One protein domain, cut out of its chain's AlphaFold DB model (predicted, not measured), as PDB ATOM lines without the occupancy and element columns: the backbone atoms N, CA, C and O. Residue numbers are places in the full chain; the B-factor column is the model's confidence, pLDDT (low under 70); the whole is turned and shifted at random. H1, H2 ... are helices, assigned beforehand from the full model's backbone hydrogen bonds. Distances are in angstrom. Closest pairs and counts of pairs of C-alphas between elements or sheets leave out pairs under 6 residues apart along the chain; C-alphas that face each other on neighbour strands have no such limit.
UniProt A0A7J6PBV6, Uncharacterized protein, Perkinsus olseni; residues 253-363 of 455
ATOM      1  N   LEU A 253      -4.482  14.524  30.254       89.25
ATOM      2  CA  LEU A 253      -3.450  14.163  31.230       89.25
ATOM      3  C   LEU A 253      -2.184  15.022  31.079       89.25
ATOM      4  O   LEU A 253      -1.416  15.135  32.031       89.25
ATOM      5  N   ASP A 254      -1.995  15.643  29.911       88.25
ATOM      6  CA  ASP A 254      -0.933  16.619  29.643       88.25
ATOM      7  C   ASP A 254      -1.100  17.927  30.419       88.25
ATOM      8  O   ASP A 254      -0.108  18.600  30.698       88.25
ATOM      9  N   ASP A 255      -2.337  18.277  30.781       89.94
ATOM     10  CA  ASP A 255      -2.651  19.555  31.422       89.94
ATOM     11  C   ASP A 255      -2.421  19.515  32.943       89.94
ATOM     12  O   ASP A 255      -2.508  20.543  33.613       89.94
ATOM     13  N   PHE A 256      -2.138  18.338  33.515       91.06
ATOM     14  CA  PHE A 256      -1.848  18.213  34.941       91.06
ATOM     15  C   PHE A 256      -0.445  18.718  35.275       91.06
ATOM     16  O   PHE A 256       0.562  18.261  34.726       91.06
ATOM     17  N   GLY A 257      -0.365  19.554  36.308       88.19
ATOM     18  CA  GLY A 257       0.887  19.791  37.007       88.19
ATOM     19  C   GLY A 257       1.420  18.512  37.662       88.19
ATOM     20  O   GLY A 257       0.689  17.560  37.948       88.19
ATOM     21  N   GLY A 258       2.719  18.499  37.966       84.56
ATOM     22  CA  GLY A 258       3.385  17.334  38.547       84.56
ATOM     23  C   GLY A 258       2.742  16.785  39.811       84.56
ATOM     24  O   GLY A 258       2.339  15.621  39.878       84.56
ATOM     25  N   ALA A 259       2.620  17.660  40.804       86.19
ATOM     26  CA  ALA A 259       1.964  17.360  42.067       86.19
ATOM     27  C   ALA A 259       0.490  16.962  41.880       86.19
ATOM     28  O   ALA A 259      -0.014  16.091  42.590       86.19
ATOM     29  N   GLU A 260      -0.207  17.582  40.926       92.38
ATOM     30  CA  GLU A 260      -1.629  17.341  40.677       92.38
ATOM     31  C   GLU A 260      -1.856  15.928  40.141       92.38
ATOM     32  O   GLU A 260      -2.699  15.199  40.669       92.38
ATOM     33  N   LEU A 261      -1.065  15.505  39.154       91.44
ATOM     34  CA  LEU A 261      -1.141  14.149  38.622       91.44
ATOM     35  C   LEU A 261      -0.769  13.121  39.694       91.44
ATOM     36  O   LEU A 261      -1.479  12.134  39.882       91.44
ATOM     37  N   ALA A 262       0.313  13.368  40.438       89.12
ATOM     38  CA  ALA A 262       0.749  12.484  41.514       89.12
ATOM     39  C   ALA A 262      -0.353  12.285  42.573       89.12
ATOM     40  O   ALA A 262      -0.631  11.154  42.978       89.12
ATOM     41  N   ASN A 263      -1.029  13.368  42.970       91.75
ATOM     42  CA  ASN A 263      -2.152  13.323  43.903       91.75
ATOM     43  C   ASN A 263      -3.365  12.585  43.329       91.75
ATOM     44  O   ASN A 263      -3.969  11.788  44.049       91.75
ATOM     45  N   ALA A 264      -3.704  12.804  42.055       94.50
ATOM     46  CA  ALA A 264      -4.821  12.129  41.398       94.50
ATOM     47  C   ALA A 264      -4.595  10.608  41.326       94.50
ATOM     48  O   ALA A 264      -5.461   9.833  41.734       94.50
ATOM     49  N   ILE A 265      -3.405  10.170  40.901       93.19
ATOM     50  CA  ILE A 265      -3.057   8.742  40.819       93.19
ATOM     51  C   ILE A 265      -2.996   8.106  42.208       93.19
ATOM     52  O   ILE A 265      -3.544   7.022  42.409       93.19
ATOM     53  N   TRP A 266      -2.396   8.786  43.191       91.62
ATOM     54  CA  TRP A 266      -2.399   8.318  44.578       91.62
ATOM     55  C   TRP A 266      -3.821   8.161  45.128       91.62
ATOM     56  O   TRP A 266      -4.118   7.173  45.803       91.62
ATOM     57  N   ALA A 267      -4.702   9.116  44.836       94.81
ATOM     58  CA  ALA A 267      -6.082   9.103  45.293       94.81
ATOM     59  C   ALA A 267      -6.871   7.931  44.706       94.81
ATOM     60  O   ALA A 267      -7.511   7.194  45.457       94.81
ATOM     61  N   ILE A 268      -6.766   7.720  43.390       94.56
ATOM     62  CA  ILE A 268      -7.394   6.589  42.697       94.56
ATOM     63  C   ILE A 268      -6.906   5.283  43.316       94.56
ATOM     64  O   ILE A 268      -7.716   4.502  43.801       94.56
ATOM     65  N   HIS A 269      -5.586   5.107  43.393       90.81
ATOM     66  CA  HIS A 269      -4.937   3.942  43.988       90.81
ATOM     67  C   HIS A 269      -5.425   3.636  45.414       90.81
ATOM     68  O   HIS A 269      -5.641   2.472  45.772       90.81
ATOM     69  N   LYS A 270      -5.579   4.679  46.239       91.31
ATOM     70  CA  LYS A 270      -6.043   4.547  47.621       91.31
ATOM     71  C   LYS A 270      -7.497   4.073  47.686       91.31
ATOM     72  O   LYS A 270      -7.798   3.212  48.506       91.31
ATOM     73  N   LEU A 271      -8.373   4.623  46.846       94.00
ATOM     74  CA  LEU A 271      -9.804   4.298  46.828       94.00
ATOM     75  C   LEU A 271     -10.091   2.907  46.237       94.00
ATOM     76  O   LEU A 271     -11.061   2.256  46.608       94.00
ATOM     77  N   THR A 272      -9.235   2.413  45.346       92.31
ATOM     78  CA  THR A 272      -9.420   1.140  44.623       92.31
ATOM     79  C   THR A 272      -8.646  -0.036  45.219       92.31
ATOM     80  O   THR A 272      -8.652  -1.136  44.660       92.31
ATOM     81  N   GLY A 273      -7.911   0.177  46.313       90.56
ATOM     82  CA  GLY A 273      -7.141  -0.883  46.962       90.56
ATOM     83  C   GLY A 273      -6.037  -1.464  46.073       90.56
ATOM     84  O   GLY A 273      -5.894  -2.682  45.976       90.56
ATOM     85  N   ASN A 274      -5.224  -0.603  45.452       86.25
ATOM     86  CA  ASN A 274      -4.069  -0.971  44.617       86.25
ATOM     87  C   ASN A 274      -4.363  -1.444  43.182       86.25
ATOM     88  O   ASN A 274      -3.448  -1.903  42.493       86.25
ATOM     89  N   THR A 275      -5.598  -1.314  42.706       87.75
ATOM     90  CA  THR A 275      -5.968  -1.591  41.305       87.75
ATOM     91  C   THR A 275      -6.292  -0.292  40.575       87.75
ATOM     92  O   THR A 275      -6.644   0.688  41.215       87.75
ATOM     93  N   LEU A 276      -6.153  -0.209  39.254       88.88
ATOM     94  CA  LEU A 276      -6.691   0.951  38.531       88.88
ATOM     95  C   LEU A 276      -8.094   0.638  38.035       88.88
ATOM     96  O   LEU A 276      -8.330  -0.477  37.564       88.88
ATOM     97  N   PRO A 277      -9.019   1.600  38.114       92.81
ATOM     98  CA  PRO A 277     -10.325   1.417  37.530       92.81
ATOM     99  C   PRO A 277     -10.209   1.466  35.994       92.81
ATOM    100  O   PRO A 277      -9.374   2.213  35.478       92.81
ATOM    101  N   PRO A 278     -11.054   0.732  35.245       90.62
ATOM    102  CA  PRO A 278     -10.949   0.632  33.782       90.62
ATOM    103  C   PRO A 278     -11.058   1.964  33.033       90.62
ATOM    104  O   PRO A 278     -10.587   2.079  31.907       90.62
ATOM    105  N   TRP A 279     -11.701   2.967  33.635       93.00
ATOM    106  CA  TRP A 279     -11.856   4.298  33.050       93.00
ATOM    107  C   TRP A 279     -10.622   5.188  33.228       93.00
ATOM    108  O   TRP A 279     -10.570   6.243  32.607       93.00
ATOM    109  N   CYS A 280      -9.655   4.815  34.075       93.25
ATOM    110  CA  CYS A 280      -8.441   5.595  34.304       93.25
ATOM    111  C   CYS A 280      -7.434   5.303  33.182       93.25
ATOM    112  O   CYS A 280      -6.837   4.224  33.192       93.25
ATOM    113  N   PRO A 281      -7.188   6.242  32.250       91.06
ATOM    114  CA  PRO A 281      -6.390   5.975  31.060       91.06
ATOM    115  C   PRO A 281      -4.899   6.150  31.369       91.06
ATOM    116  O   PRO A 281      -4.240   7.050  30.847       91.06
ATOM    117  N   ILE A 282      -4.363   5.344  32.289       88.56
ATOM    118  CA  ILE A 282      -3.001   5.538  32.799       88.56
ATOM    119  C   ILE A 282      -1.948   5.376  31.704       88.56
ATOM    120  O   ILE A 282      -0.937   6.066  31.711       88.56
ATOM    121  N   GLU A 283      -2.216   4.515  30.727       87.19
ATOM    122  CA  GLU A 283      -1.388   4.291  29.546       87.19
ATOM    123  C   GLU A 283      -1.247   5.542  28.674       87.19
ATOM    124  O   GLU A 283      -0.294   5.650  27.903       87.19
ATOM    125  N   LYS A 284      -2.173   6.497  28.810       87.69
ATOM    126  CA  LYS A 284      -2.113   7.789  28.128       87.69
ATOM    127  C   LYS A 284      -1.323   8.832  28.904       87.69
ATOM    128  O   LYS A 284      -1.136   9.909  28.355       87.69
ATOM    129  N   ILE A 285      -0.856   8.554  30.132       83.38
ATOM    130  CA  ILE A 285       0.073   9.456  30.821       83.38
ATOM    131  C   ILE A 285       1.344   9.507  29.973       83.38
ATOM    132  O   ILE A 285       2.096   8.527  29.920       83.38
ATOM    133  N   PRO A 286       1.631  10.636  29.317       75.75
ATOM    134  CA  PRO A 286       2.815  10.733  28.505       75.75
ATOM    135  C   PRO A 286       3.990  10.816  29.464       75.75
ATOM    136  O   PRO A 286       4.212  11.825  30.140       75.75
ATOM    137  N   VAL A 287       4.780   9.743  29.486       75.44
ATOM    138  CA  VAL A 287       6.041   9.665  30.233       75.44
ATOM    139  C   VAL A 287       6.876  10.926  29.995       75.44
ATOM    140  O   VAL A 287       7.490  11.450  30.917       75.44
ATOM    141  N   SER A 288       6.842  11.471  28.774       69.00
ATOM    142  CA  SER A 288       7.596  12.666  28.399       69.00
ATOM    143  C   SER A 288       7.103  13.980  29.032       69.00
ATOM    144  O   SER A 288       7.922  14.886  29.197       69.00
ATOM    145  N   CYS A 289       5.820  14.093  29.396       64.12
ATOM    146  CA  CYS A 289       5.249  15.288  30.032       64.12
ATOM    147  C   CYS A 289       5.429  15.225  31.548       64.12
ATOM    148  O   CYS A 289       5.961  16.168  32.139       64.12
ATOM    149  N   ALA A 290       5.155  14.059  32.145       64.50
ATOM    150  CA  ALA A 290       5.495  13.788  33.538       64.50
ATOM    151  C   ALA A 290       7.003  13.979  33.799       64.50
ATOM    152  O   ALA A 290       7.408  14.574  34.788       64.50
ATOM    153  N   ALA A 291       7.872  13.554  32.881       65.56
ATOM    154  CA  ALA A 291       9.320  13.641  33.068       65.56
ATOM    155  C   ALA A 291       9.923  15.050  32.911       65.56
ATOM    156  O   ALA A 291      11.015  15.304  33.437       65.56
ATOM    157  N   ARG A 292       9.285  15.944  32.140       68.88
ATOM    158  CA  ARG A 292       9.844  17.270  31.816       68.88
ATOM    159  C   ARG A 292       9.372  18.376  32.751       68.88
ATOM    160  O   ARG A 292      10.183  19.233  33.085       68.88
ATOM    161  N   ALA A 293       8.109  18.349  33.172       72.62
ATOM    162  CA  ALA A 293       7.524  19.420  33.978       72.62
ATOM    163  C   ALA A 293       7.661  19.195  35.494       72.62
ATOM    164  O   ALA A 293       7.584  20.145  36.271       72.62
ATOM    165  N   MET A 294       7.866  17.950  35.933       85.06
ATOM    166  CA  MET A 294       7.861  17.620  37.356       85.06
ATOM    167  C   MET A 294       9.204  17.897  38.024       85.06
ATOM    168  O   MET A 294      10.268  17.496  37.545       85.06
ATOM    169  N   ASN A 295       9.148  18.534  39.193       85.50
ATOM    170  CA  ASN A 295      10.296  18.571  40.085       85.50
ATOM    171  C   ASN A 295      10.558  17.166  40.673       85.50
ATOM    172  O   ASN A 295       9.737  16.250  40.599       85.50
ATOM    173  N   LEU A 296      11.726  16.997  41.289       83.69
ATOM    174  CA  LEU A 296      12.163  15.707  41.823       83.69
ATOM    175  C   LEU A 296      11.260  15.172  42.955       83.69
ATOM    176  O   LEU A 296      11.204  13.963  43.176       83.69
ATOM    177  N   HIS A 297      10.570  16.051  43.686       83.25
ATOM    178  CA  HIS A 297       9.620  15.644  44.718       83.25
ATOM    179  C   HIS A 297       8.367  15.023  44.092       83.25
ATOM    180  O   HIS A 297       8.023  13.893  44.436       83.25
ATOM    181  N   ASP A 298       7.753  15.709  43.129       83.56
ATOM    182  CA  ASP A 298       6.532  15.258  42.454       83.56
ATOM    183  C   ASP A 298       6.759  13.951  41.688       83.56
ATOM    184  O   ASP A 298       5.948  13.031  41.786       83.56
ATOM    185  N   LEU A 299       7.917  13.813  41.024       86.88
ATOM    186  CA  LEU A 299       8.338  12.550  40.405       86.88
ATOM    187  C   LEU A 299       8.412  11.413  41.425       86.88
ATOM    188  O   LEU A 299       7.961  10.306  41.144       86.88
ATOM    189  N   GLY A 300       8.964  11.675  42.612       84.81
ATOM    190  CA  GLY A 300       9.048  10.686  43.682       84.81
ATOM    191  C   GLY A 300       7.672  10.252  44.194       84.81
ATOM    192  O   GLY A 300       7.457   9.061  44.427       84.81
ATOM    193  N   VAL A 301       6.727  11.189  44.340       83.19
ATOM    194  CA  VAL A 301       5.348  10.886  44.761       83.19
ATOM    195  C   VAL A 301       4.604  10.108  43.676       83.19
ATOM    196  O   VAL A 301       3.976   9.095  43.988       83.19
ATOM    197  N   LEU A 302       4.712  10.527  42.410       87.81
ATOM    198  CA  LEU A 302       4.092   9.834  41.281       87.81
ATOM    199  C   LEU A 302       4.636   8.413  41.146       87.81
ATOM    200  O   LEU A 302       3.861   7.461  41.079       87.81
ATOM    201  N   ALA A 303       5.959   8.257  41.171       88.75
ATOM    202  CA  ALA A 303       6.591   6.949  41.126       88.75
ATOM    203  C   ALA A 303       6.103   6.077  42.289       88.75
ATOM    204  O   ALA A 303       5.800   4.906  42.088       88.75
ATOM    205  N   PHE A 304       6.007   6.626  43.507       85.12
ATOM    206  CA  PHE A 304       5.524   5.872  44.665       85.12
ATOM    207  C   PHE A 304       4.076   5.413  44.474       85.12
ATOM    208  O   PHE A 304       3.761   4.262  44.772       85.12
ATOM    209  N   ALA A 305       3.203   6.281  43.960       85.56
ATOM    210  CA  ALA A 305       1.822   5.921  43.663       85.56
ATOM    211  C   ALA A 305       1.752   4.804  42.606       85.56
ATOM    212  O   ALA A 305       1.100   3.786  42.837       85.56
ATOM    213  N   LEU A 306       2.494   4.948  41.504       88.88
ATOM    214  CA  LEU A 306       2.573   3.962  40.421       88.88
ATOM    215  C   LEU A 306       3.154   2.620  40.885       88.88
ATOM    216  O   LEU A 306       2.625   1.572  40.534       88.88
ATOM    217  N   ALA A 307       4.185   2.631  41.733       87.44
ATOM    218  CA  ALA A 307       4.829   1.417  42.233       87.44
ATOM    219  C   ALA A 307       3.863   0.499  42.989       87.44
ATOM    220  O   ALA A 307       4.044  -0.721  42.981       87.44
ATOM    221  N   ARG A 308       2.848   1.079  43.644       85.50
ATOM    222  CA  ARG A 308       1.837   0.333  44.398       85.50
ATOM    223  C   ARG A 308       0.656  -0.116  43.546       85.50
ATOM    224  O   ARG A 308      -0.105  -0.972  43.989       85.50
ATOM    225  N   VAL A 309       0.470   0.460  42.366       86.94
ATOM    226  CA  VAL A 309      -0.566   0.033  41.432       86.94
ATOM    227  C   VAL A 309      -0.133  -1.269  40.757       86.94
ATOM    228  O   VAL A 309       0.998  -1.398  40.294       86.94
ATOM    229  N   LYS A 310      -1.044  -2.244  40.688       84.56
ATOM    230  CA  LYS A 310      -0.836  -3.482  39.928       84.56
ATOM    231  C   LYS A 310      -1.278  -3.305  38.471       84.56
ATOM    232  O   LYS A 310      -2.377  -2.811  38.233       84.56
ATOM    233  N   GLY A 311      -0.470  -3.781  37.521       86.31
ATOM    234  CA  GLY A 311      -0.837  -3.898  36.105       86.31
ATOM    235  C   GLY A 311       0.255  -3.412  35.151       86.31
ATOM    236  O   GLY A 311       0.976  -2.466  35.456       86.31
ATOM    237  N   SER A 312       0.326  -4.023  33.964       86.75
ATOM    238  CA  SER A 312       1.370  -3.753  32.964       86.75
ATOM    239  C   SER A 312       1.392  -2.304  32.468       86.75
ATOM    240  O   SER A 312       2.462  -1.762  32.207       86.75
ATOM    241  N   ALA A 313       0.231  -1.647  32.373       86.81
ATOM    242  CA  ALA A 313       0.151  -0.237  31.988       86.81
ATOM    243  C   ALA A 313       0.815   0.678  33.033       86.81
ATOM    244  O   ALA A 313       1.607   1.550  32.683       86.81
ATOM    245  N   ALA A 314       0.542   0.443  34.320       87.12
ATOM    246  CA  ALA A 314       1.170   1.191  35.404       87.12
ATOM    247  C   ALA A 314       2.674   0.902  35.492       87.12
ATOM    248  O   ALA A 314       3.441   1.829  35.736       87.12
ATOM    249  N   ASP A 315       3.092  -0.343  35.235       87.56
ATOM    250  CA  ASP A 315       4.506  -0.729  35.168       87.56
ATOM    251  C   ASP A 315       5.246   0.034  34.051       87.56
ATOM    252  O   ASP A 315       6.322   0.575  34.288       87.56
ATOM    253  N   GLY A 316       4.647   0.176  32.863       88.44
ATOM    254  CA  GLY A 316       5.250   0.934  31.758       88.44
ATOM    255  C   GLY A 316       5.429   2.426  32.070       88.44
ATOM    256  O   GLY A 316       6.490   2.999  31.810       88.44
ATOM    257  N   VAL A 317       4.420   3.063  32.678       87.81
ATOM    258  CA  VAL A 317       4.529   4.467  33.119       87.81
ATOM    259  C   VAL A 317       5.552   4.595  34.247       87.81
ATOM    260  O   VAL A 317       6.366   5.519  34.244       87.81
ATOM    261  N   PHE A 318       5.538   3.654  35.193       90.25
ATOM    262  CA  PHE A 318       6.493   3.591  36.291       90.25
ATOM    263  C   PHE A 318       7.931   3.536  35.779       90.25
ATOM    264  O   PHE A 318       8.744   4.348  36.211       90.25
ATOM    265  N   ASP A 319       8.236   2.642  34.838       88.62
ATOM    266  CA  ASP A 319       9.578   2.489  34.275       88.62
ATOM    267  C   ASP A 319      10.055   3.782  33.605       88.62
ATOM    268  O   ASP A 319      11.202   4.194  33.788       88.62
ATOM    269  N   GLY A 320       9.165   4.481  32.899       88.50
ATOM    270  CA  GLY A 320       9.458   5.785  32.313       88.50
ATOM    271  C   GLY A 320       9.781   6.866  33.354       88.50
ATOM    272  O   GLY A 320      10.788   7.574  33.244       88.50
ATOM    273  N   VAL A 321       8.956   6.972  34.402       88.06
ATOM    274  CA  VAL A 321       9.188   7.897  35.528       88.06
ATOM    275  C   VAL A 321      10.483   7.536  36.263       88.06
ATOM    276  O   VAL A 321      11.273   8.417  36.608       88.06
ATOM    277  N   TRP A 322      10.738   6.243  36.454       86.94
ATOM    278  CA  TRP A 322      11.923   5.712  37.114       86.94
ATOM    279  C   TRP A 322      13.204   6.006  36.338       86.94
ATOM    280  O   TRP A 322      14.171   6.493  36.918       86.94
ATOM    281  N   GLN A 323      13.214   5.782  35.023       87.31
ATOM    282  CA  GLN A 323      14.347   6.114  34.160       87.31
ATOM    283  C   GLN A 323      14.682   7.603  34.225       87.31
ATOM    284  O   GLN A 323      15.854   7.964  34.338       87.31
ATOM    285  N   ARG A 324      13.669   8.479  34.217       85.38
ATOM    286  CA  ARG A 324      13.893   9.921  34.365       85.38
ATOM    287  C   ARG A 324      14.483  10.263  35.724       85.38
ATOM    288  O   ARG A 324      15.438  11.031  35.795       85.38
ATOM    289  N   LEU A 325      13.903   9.715  36.784       85.31
ATOM    290  CA  LEU A 325      14.355   9.943  38.145       85.31
ATOM    291  C   LEU A 325      15.802   9.456  38.324       85.31
ATOM    292  O   LEU A 325      16.622  10.208  38.841       85.31
ATOM    293  N   ASN A 326      16.153   8.290  37.781       83.25
ATOM    294  CA  ASN A 326      17.534   7.823  37.705       83.25
ATOM    295  C   ASN A 326      18.415   8.775  36.895       83.25
ATOM    296  O   ASN A 326      19.498   9.087  37.355       83.25
ATOM    297  N   GLY A 327      17.964   9.282  35.745       85.88
ATOM    298  CA  GLY A 327      18.710  10.266  34.952       85.88
ATOM    299  C   GLY A 327      19.005  11.566  35.710       85.88
ATOM    300  O   GLY A 327      20.114  12.081  35.650       85.88
ATOM    301  N   ILE A 328      18.032  12.081  36.470       82.69
ATOM    302  CA  ILE A 328      18.220  13.269  37.324       82.69
ATOM    303  C   ILE A 328      19.188  12.960  38.467       82.69
ATOM    304  O   ILE A 328      20.007  13.803  38.824       82.69
ATOM    305  N   LEU A 329      19.077  11.767  39.055       80.12
ATOM    306  CA  LEU A 329      19.960  11.346  40.132       80.12
ATOM    307  C   LEU A 329      21.375  11.084  39.641       80.12
ATOM    308  O   LEU A 329      22.270  11.368  40.421       80.12
ATOM    309  N   THR A 330      21.567  10.569  38.415       77.75
ATOM    310  CA  THR A 330      22.864  10.245  37.790       77.75
ATOM    311  C   THR A 330      23.589  11.440  37.187       77.75
ATOM    312  O   THR A 330      24.813  11.407  37.041       77.75
ATOM    313  N   ASP A 331      22.885  12.532  36.910       82.44
ATOM    314  CA  ASP A 331      23.517  13.788  36.534       82.44
ATOM    315  C   ASP A 331      24.170  14.451  37.762       82.44
ATOM    316  O   ASP A 331      23.572  15.242  38.499       82.44
ATOM    317  N   SER A 332      25.433  14.081  37.996       56.94
ATOM    318  CA  SER A 332      26.268  14.526  39.124       56.94
ATOM    319  C   SER A 332      26.353  16.049  39.295       56.94
ATOM    320  O   SER A 332      26.561  16.524  40.411       56.94
ATOM    321  N   THR A 333      26.137  16.824  38.227       62.50
ATOM    322  CA  THR A 333      26.168  18.294  38.278       62.50
ATOM    323  C   THR A 333      24.862  18.901  38.796       62.50
ATOM    324  O   THR A 333      24.868  19.990  39.369       62.50
ATOM    325  N   ALA A 334      23.744  18.182  38.661       58.47
ATOM    326  CA  ALA A 334      22.415  18.625  39.075       58.47
ATOM    327  C   ALA A 334      21.973  18.049  40.434       58.47
ATOM    328  O   ALA A 334      21.109  18.630  41.098       58.47
ATOM    329  N   ALA A 335      22.538  16.912  40.854       58.34
ATOM    330  CA  ALA A 335      22.109  16.190  42.052       58.34
ATOM    331  C   ALA A 335      22.536  16.865  43.372       58.34
ATOM    332  O   ALA A 335      21.795  16.810  44.364       58.34
ATOM    333  N   ALA A 336      23.693  17.536  43.389       60.53
ATOM    334  CA  ALA A 336      24.249  18.191  44.572       60.53
ATOM    335  C   ALA A 336      23.397  19.411  44.984       60.53
ATOM    336  O   ALA A 336      23.584  20.524  44.504       60.53
ATOM    337  N   GLY A 337      22.416  19.183  45.865       66.25
ATOM    338  CA  GLY A 337      21.525  20.212  46.422       66.25
ATOM    339  C   GLY A 337      20.036  20.042  46.097       66.25
ATOM    340  O   GLY A 337      19.213  20.732  46.693       66.25
ATOM    341  N   ARG A 338      19.657  19.113  45.205       67.19
ATOM    342  CA  ARG A 338      18.244  18.885  44.822       67.19
ATOM    343  C   ARG A 338      17.573  17.711  45.531       67.19
ATOM    344  O   ARG A 338      16.344  17.647  45.575       67.19
ATOM    345  N   VAL A 339      18.346  16.784  46.096       70.94
ATOM    346  CA  VAL A 339      17.787  15.638  46.825       70.94
ATOM    347  C   VAL A 339      17.329  16.094  48.206       70.94
ATOM    348  O   VAL A 339      18.112  16.197  49.146       70.94
ATOM    349  N   THR A 340      16.037  16.378  48.330       74.50
ATOM    350  CA  THR A 340      15.427  16.703  49.623       74.50
ATOM    351  C   THR A 340      15.251  15.446  50.480       74.50
ATOM    352  O   THR A 340      15.164  14.325  49.971       74.50
ATOM    353  N   ARG A 341      15.062  15.627  51.793       68.44
ATOM    354  CA  ARG A 341      14.657  14.551  52.716       68.44
ATOM    355  C   ARG A 341      13.430  13.764  52.223       68.44
ATOM    356  O   ARG A 341      13.338  12.560  52.462       68.44
ATOM    357  N   HIS A 342      12.477  14.442  51.582       64.38
ATOM    358  CA  HIS A 342      11.250  13.828  51.071       64.38
ATOM    359  C   HIS A 342      11.530  12.993  49.826       64.38
ATOM    360  O   HIS A 342      11.053  11.865  49.739       64.38
ATOM    361  N   THR A 343      12.363  13.506  48.920       68.56
ATOM    362  CA  THR A 343      12.856  12.748  47.768       68.56
ATOM    363  C   THR A 343      13.570  11.481  48.223       68.56
ATOM    364  O   THR A 343      13.216  10.401  47.772       68.56
ATOM    365  N   ALA A 344      14.513  11.582  49.165       70.88
ATOM    366  CA  ALA A 344      15.233  10.416  49.674       70.88
ATOM    367  C   ALA A 344      14.275   9.359  50.250       70.88
ATOM    368  O   ALA A 344      14.387   8.185  49.914       70.88
ATOM    369  N   ASN A 345      13.287   9.767  51.056       68.25
ATOM    370  CA  ASN A 345      12.258   8.858  51.572       68.25
ATOM    371  C   ASN A 345      11.436   8.195  50.448       68.25
ATOM    372  O   ASN A 345      11.146   7.003  50.534       68.25
ATOM    373  N   ALA A 346      11.050   8.951  49.416       68.25
ATOM    374  CA  ALA A 346      10.315   8.411  48.275       68.25
ATOM    375  C   ALA A 346      11.148   7.352  47.543       68.25
ATOM    376  O   ALA A 346      10.644   6.265  47.283       68.25
ATOM    377  N   LEU A 347      12.441   7.614  47.320       72.75
ATOM    378  CA  LEU A 347      13.376   6.648  46.735       72.75
ATOM    379  C   LEU A 347      13.500   5.367  47.572       72.75
ATOM    380  O   LEU A 347      13.545   4.283  46.996       72.75
ATOM    381  N   VAL A 348      13.512   5.468  48.911       70.25
ATOM    382  CA  VAL A 348      13.519   4.273  49.782       70.25
ATOM    383  C   VAL A 348      12.278   3.441  49.534       70.25
ATOM    384  O   VAL A 348      12.364   2.244  49.276       70.25
ATOM    385  N   ASN A 349      11.118   4.084  49.615       68.88
ATOM    386  CA  ASN A 349       9.849   3.393  49.481       68.88
ATOM    387  C   ASN A 349       9.703   2.759  48.095       68.88
ATOM    388  O   ASN A 349       9.186   1.655  47.978       68.88
ATOM    389  N   LEU A 350      10.189   3.440  47.059       72.19
ATOM    390  CA  LEU A 350      10.227   2.933  45.694       72.19
ATOM    391  C   LEU A 350      11.041   1.653  45.570       72.19
ATOM    392  O   LEU A 350      10.564   0.680  44.990       72.19
ATOM    393  N   TRP A 351      12.229   1.637  46.170       69.50
ATOM    394  CA  TRP A 351      13.084   0.459  46.184       69.50
ATOM    395  C   TRP A 351      12.423  -0.725  46.901       69.50
ATOM    396  O   TRP A 351      12.425  -1.834  46.379       69.50
ATOM    397  N   VAL A 352      11.776  -0.481  48.049       71.44
ATOM    398  CA  VAL A 352      11.036  -1.522  48.787       71.44
ATOM    399  C   VAL A 352       9.878  -2.087  47.961       71.44
ATOM    400  O   VAL A 352       9.621  -3.287  47.992       71.44
ATOM    401  N   LEU A 353       9.168  -1.237  47.218       69.75
ATOM    402  CA  LEU A 353       8.010  -1.659  46.429       69.75
ATOM    403  C   LEU A 353       8.394  -2.384  45.132       69.75
ATOM    404  O   LEU A 353       7.609  -3.194  44.641       69.75
ATOM    405  N   ARG A 354       9.574  -2.100  44.566       75.94
ATOM    406  CA  ARG A 354      10.065  -2.689  43.310       75.94
ATOM    407  C   ARG A 354      11.555  -3.051  43.428       75.94
ATOM    408  O   ARG A 354      12.389  -2.422  42.781       75.94
ATOM    409  N   PRO A 355      11.910  -4.094  44.201       66.12
ATOM    410  CA  PRO A 355      13.308  -4.437  44.491       66.12
ATOM    411  C   PRO A 355      14.116  -4.872  43.256       66.12
ATOM    412  O   PRO A 355      15.345  -4.799  43.259       66.12
ATOM    413  N   SER A 356      13.446  -5.287  42.174       68.44
ATOM    414  CA  SER A 356      14.084  -5.583  40.885       68.44
ATOM    415  C   SER A 356      14.651  -4.339  40.191       68.44
ATOM    416  O   SER A 356      15.544  -4.461  39.351       68.44
ATOM    417  N   GLN A 357      14.172  -3.145  40.548       67.56
ATOM    418  CA  GLN A 357      14.583  -1.883  39.949       67.56
ATOM    419  C   GLN A 357      15.769  -1.302  40.723       67.56
ATOM    420  O   GLN A 357      15.668  -0.874  41.873       67.56
ATOM    421  N   ARG A 358      16.942  -1.313  40.085       62.03
ATOM    422  CA  ARG A 358      18.186  -0.824  40.690       62.03
ATOM    423  C   ARG A 358      18.251   0.701  40.607       62.03
ATOM    424  O   ARG A 358      18.097   1.265  39.527       62.03
ATOM    425  N   VAL A 359      18.537   1.359  41.731       60.03
ATOM    426  CA  VAL A 359      18.960   2.769  41.742       60.03
ATOM    427  C   VAL A 359      20.466   2.807  41.524       60.03
ATOM    428  O   VAL A 359      21.222   2.218  42.297       60.03
ATOM    429  N   VAL A 360      20.909   3.497  40.475       58.56
ATOM    430  CA  VAL A 360      22.332   3.750  40.228       58.56
ATOM    431  C   VAL A 360      22.621   5.182  40.663       58.56
ATOM    432  O   VAL A 360      22.098   6.120  40.075       58.56
ATOM    433  N   PHE A 361      23.435   5.360  41.703       54.12
ATOM    434  CA  PHE A 361      23.885   6.687  42.126       54.12
ATOM    435  C   PHE A 361      25.169   7.070  41.374       54.12
ATOM    436  O   PHE A 361      26.064   6.229  41.244       54.12
ATOM    437  N   PRO A 362      25.305   8.317  40.889       49.91
ATOM    438  CA  PRO A 362      26.513   8.771  40.221       49.91
ATOM    439  C   PRO A 362      27.561   9.143  41.262       49.91
ATOM    440  O   PRO A 362      27.606  10.246  41.801       49.91
ATOM    441  N   GLY A 363      28.423   8.186  41.557       58.09
ATOM    442  CA  GLY A 363      29.597   8.425  42.377       58.09
ATOM    443  C   GLY A 363      29.454   7.994  43.838       58.09
ATOM    444  O   GLY A 363      28.403   7.521  44.276       58.09
TER     445      GLY A 363
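What this domain is: This is residues 253 to 363 of the 455 residues of an uncharacterized protein of Perkinsus olseni (UniProt A0A7J6PBV6). Look for H3 in the core, with three helices set round it: H1 on one side, H6 on another, both running the same way as H3, and the longest helix, H4, folding back along it as a helical hairpin. Short H2 packs on H4; the long link of residues 272 to 286 and the last printed residues reach towards opposite ends of the longest axis, with four-residue H5 beyond the end of H4. The printed part has 111 residues with six named helices, H1 to H6 in order, and no named strand; the class is all helix. It is compact, with a radius of gyration of the C-alphas of 13.3 A, and its C-alphas span 42 by 30 by 21 A.

How they stand to each other: Start at H1, residues 258 to 271, which touches H3, residues 296 to 308, at a shallow tilt of 22 degrees, the same way; their closest C-alphas are Ala 262 and Leu 302, 4.3 A apart. H2, residues 287 to 293, touches residues 317 to 324 of H4, residues 312 to 330, at a steep tilt of 42 degrees, the same way; the closest C-alphas, Val 287 and Gly 320, are 5.6 A apart. H3 and H4, which touch three helices each, form a helical hairpin, a shallow tilt of 31 degrees, opposite ways, with the C-alphas of Leu 306 and Phe 318 closest at 5.7 A. H5, residues 332 to 335, and H4 only just touch, only at the corner, with 3 pairs of C-alphas within 8 A; Leu 329 and Ala 335 are closest, 5.6 A. H6, residues 341 to 353, touches H3 at a shallow tilt of 22 degrees, the same way, the C-alphas of Gly 300 and Ala 346 being closest at 5.3 A. H1, H4 and H6 are apart from one another. The packing is mostly aligned: 3 of the 4 touching pairs with a tilt are shallow. In H1, H2, H3, H4 and H6 every O i to N i+4 pair is within hydrogen-bond range; H5 is too short for one.

Where its parts are: Find C-alpha 258 at (3.385, 17.334, 38.547); from there H1 runs 20.3 A to residue 271. H2 spans 10.6 A, H3 18.7 A. H4 begins at C-alpha 312, (1.370, -3.753, 32.964), and runs 26.1 A. H5 spans 5.4 A, and H6 runs 18.6 A to C-alpha 353 at (8.010, -1.659, 46.429).

The domain as a whole: The C-alphas farthest apart, Trp 279 and Gly 363, are 42.7 A apart. The printed part has no cut; the link H1 to H2 is long, 15 residues, and the other links are tight. Mean pLDDT of the printed part is 80.1, with 29 residues under 70, among them 288 to 292, 332 to 338 and 355 to 363.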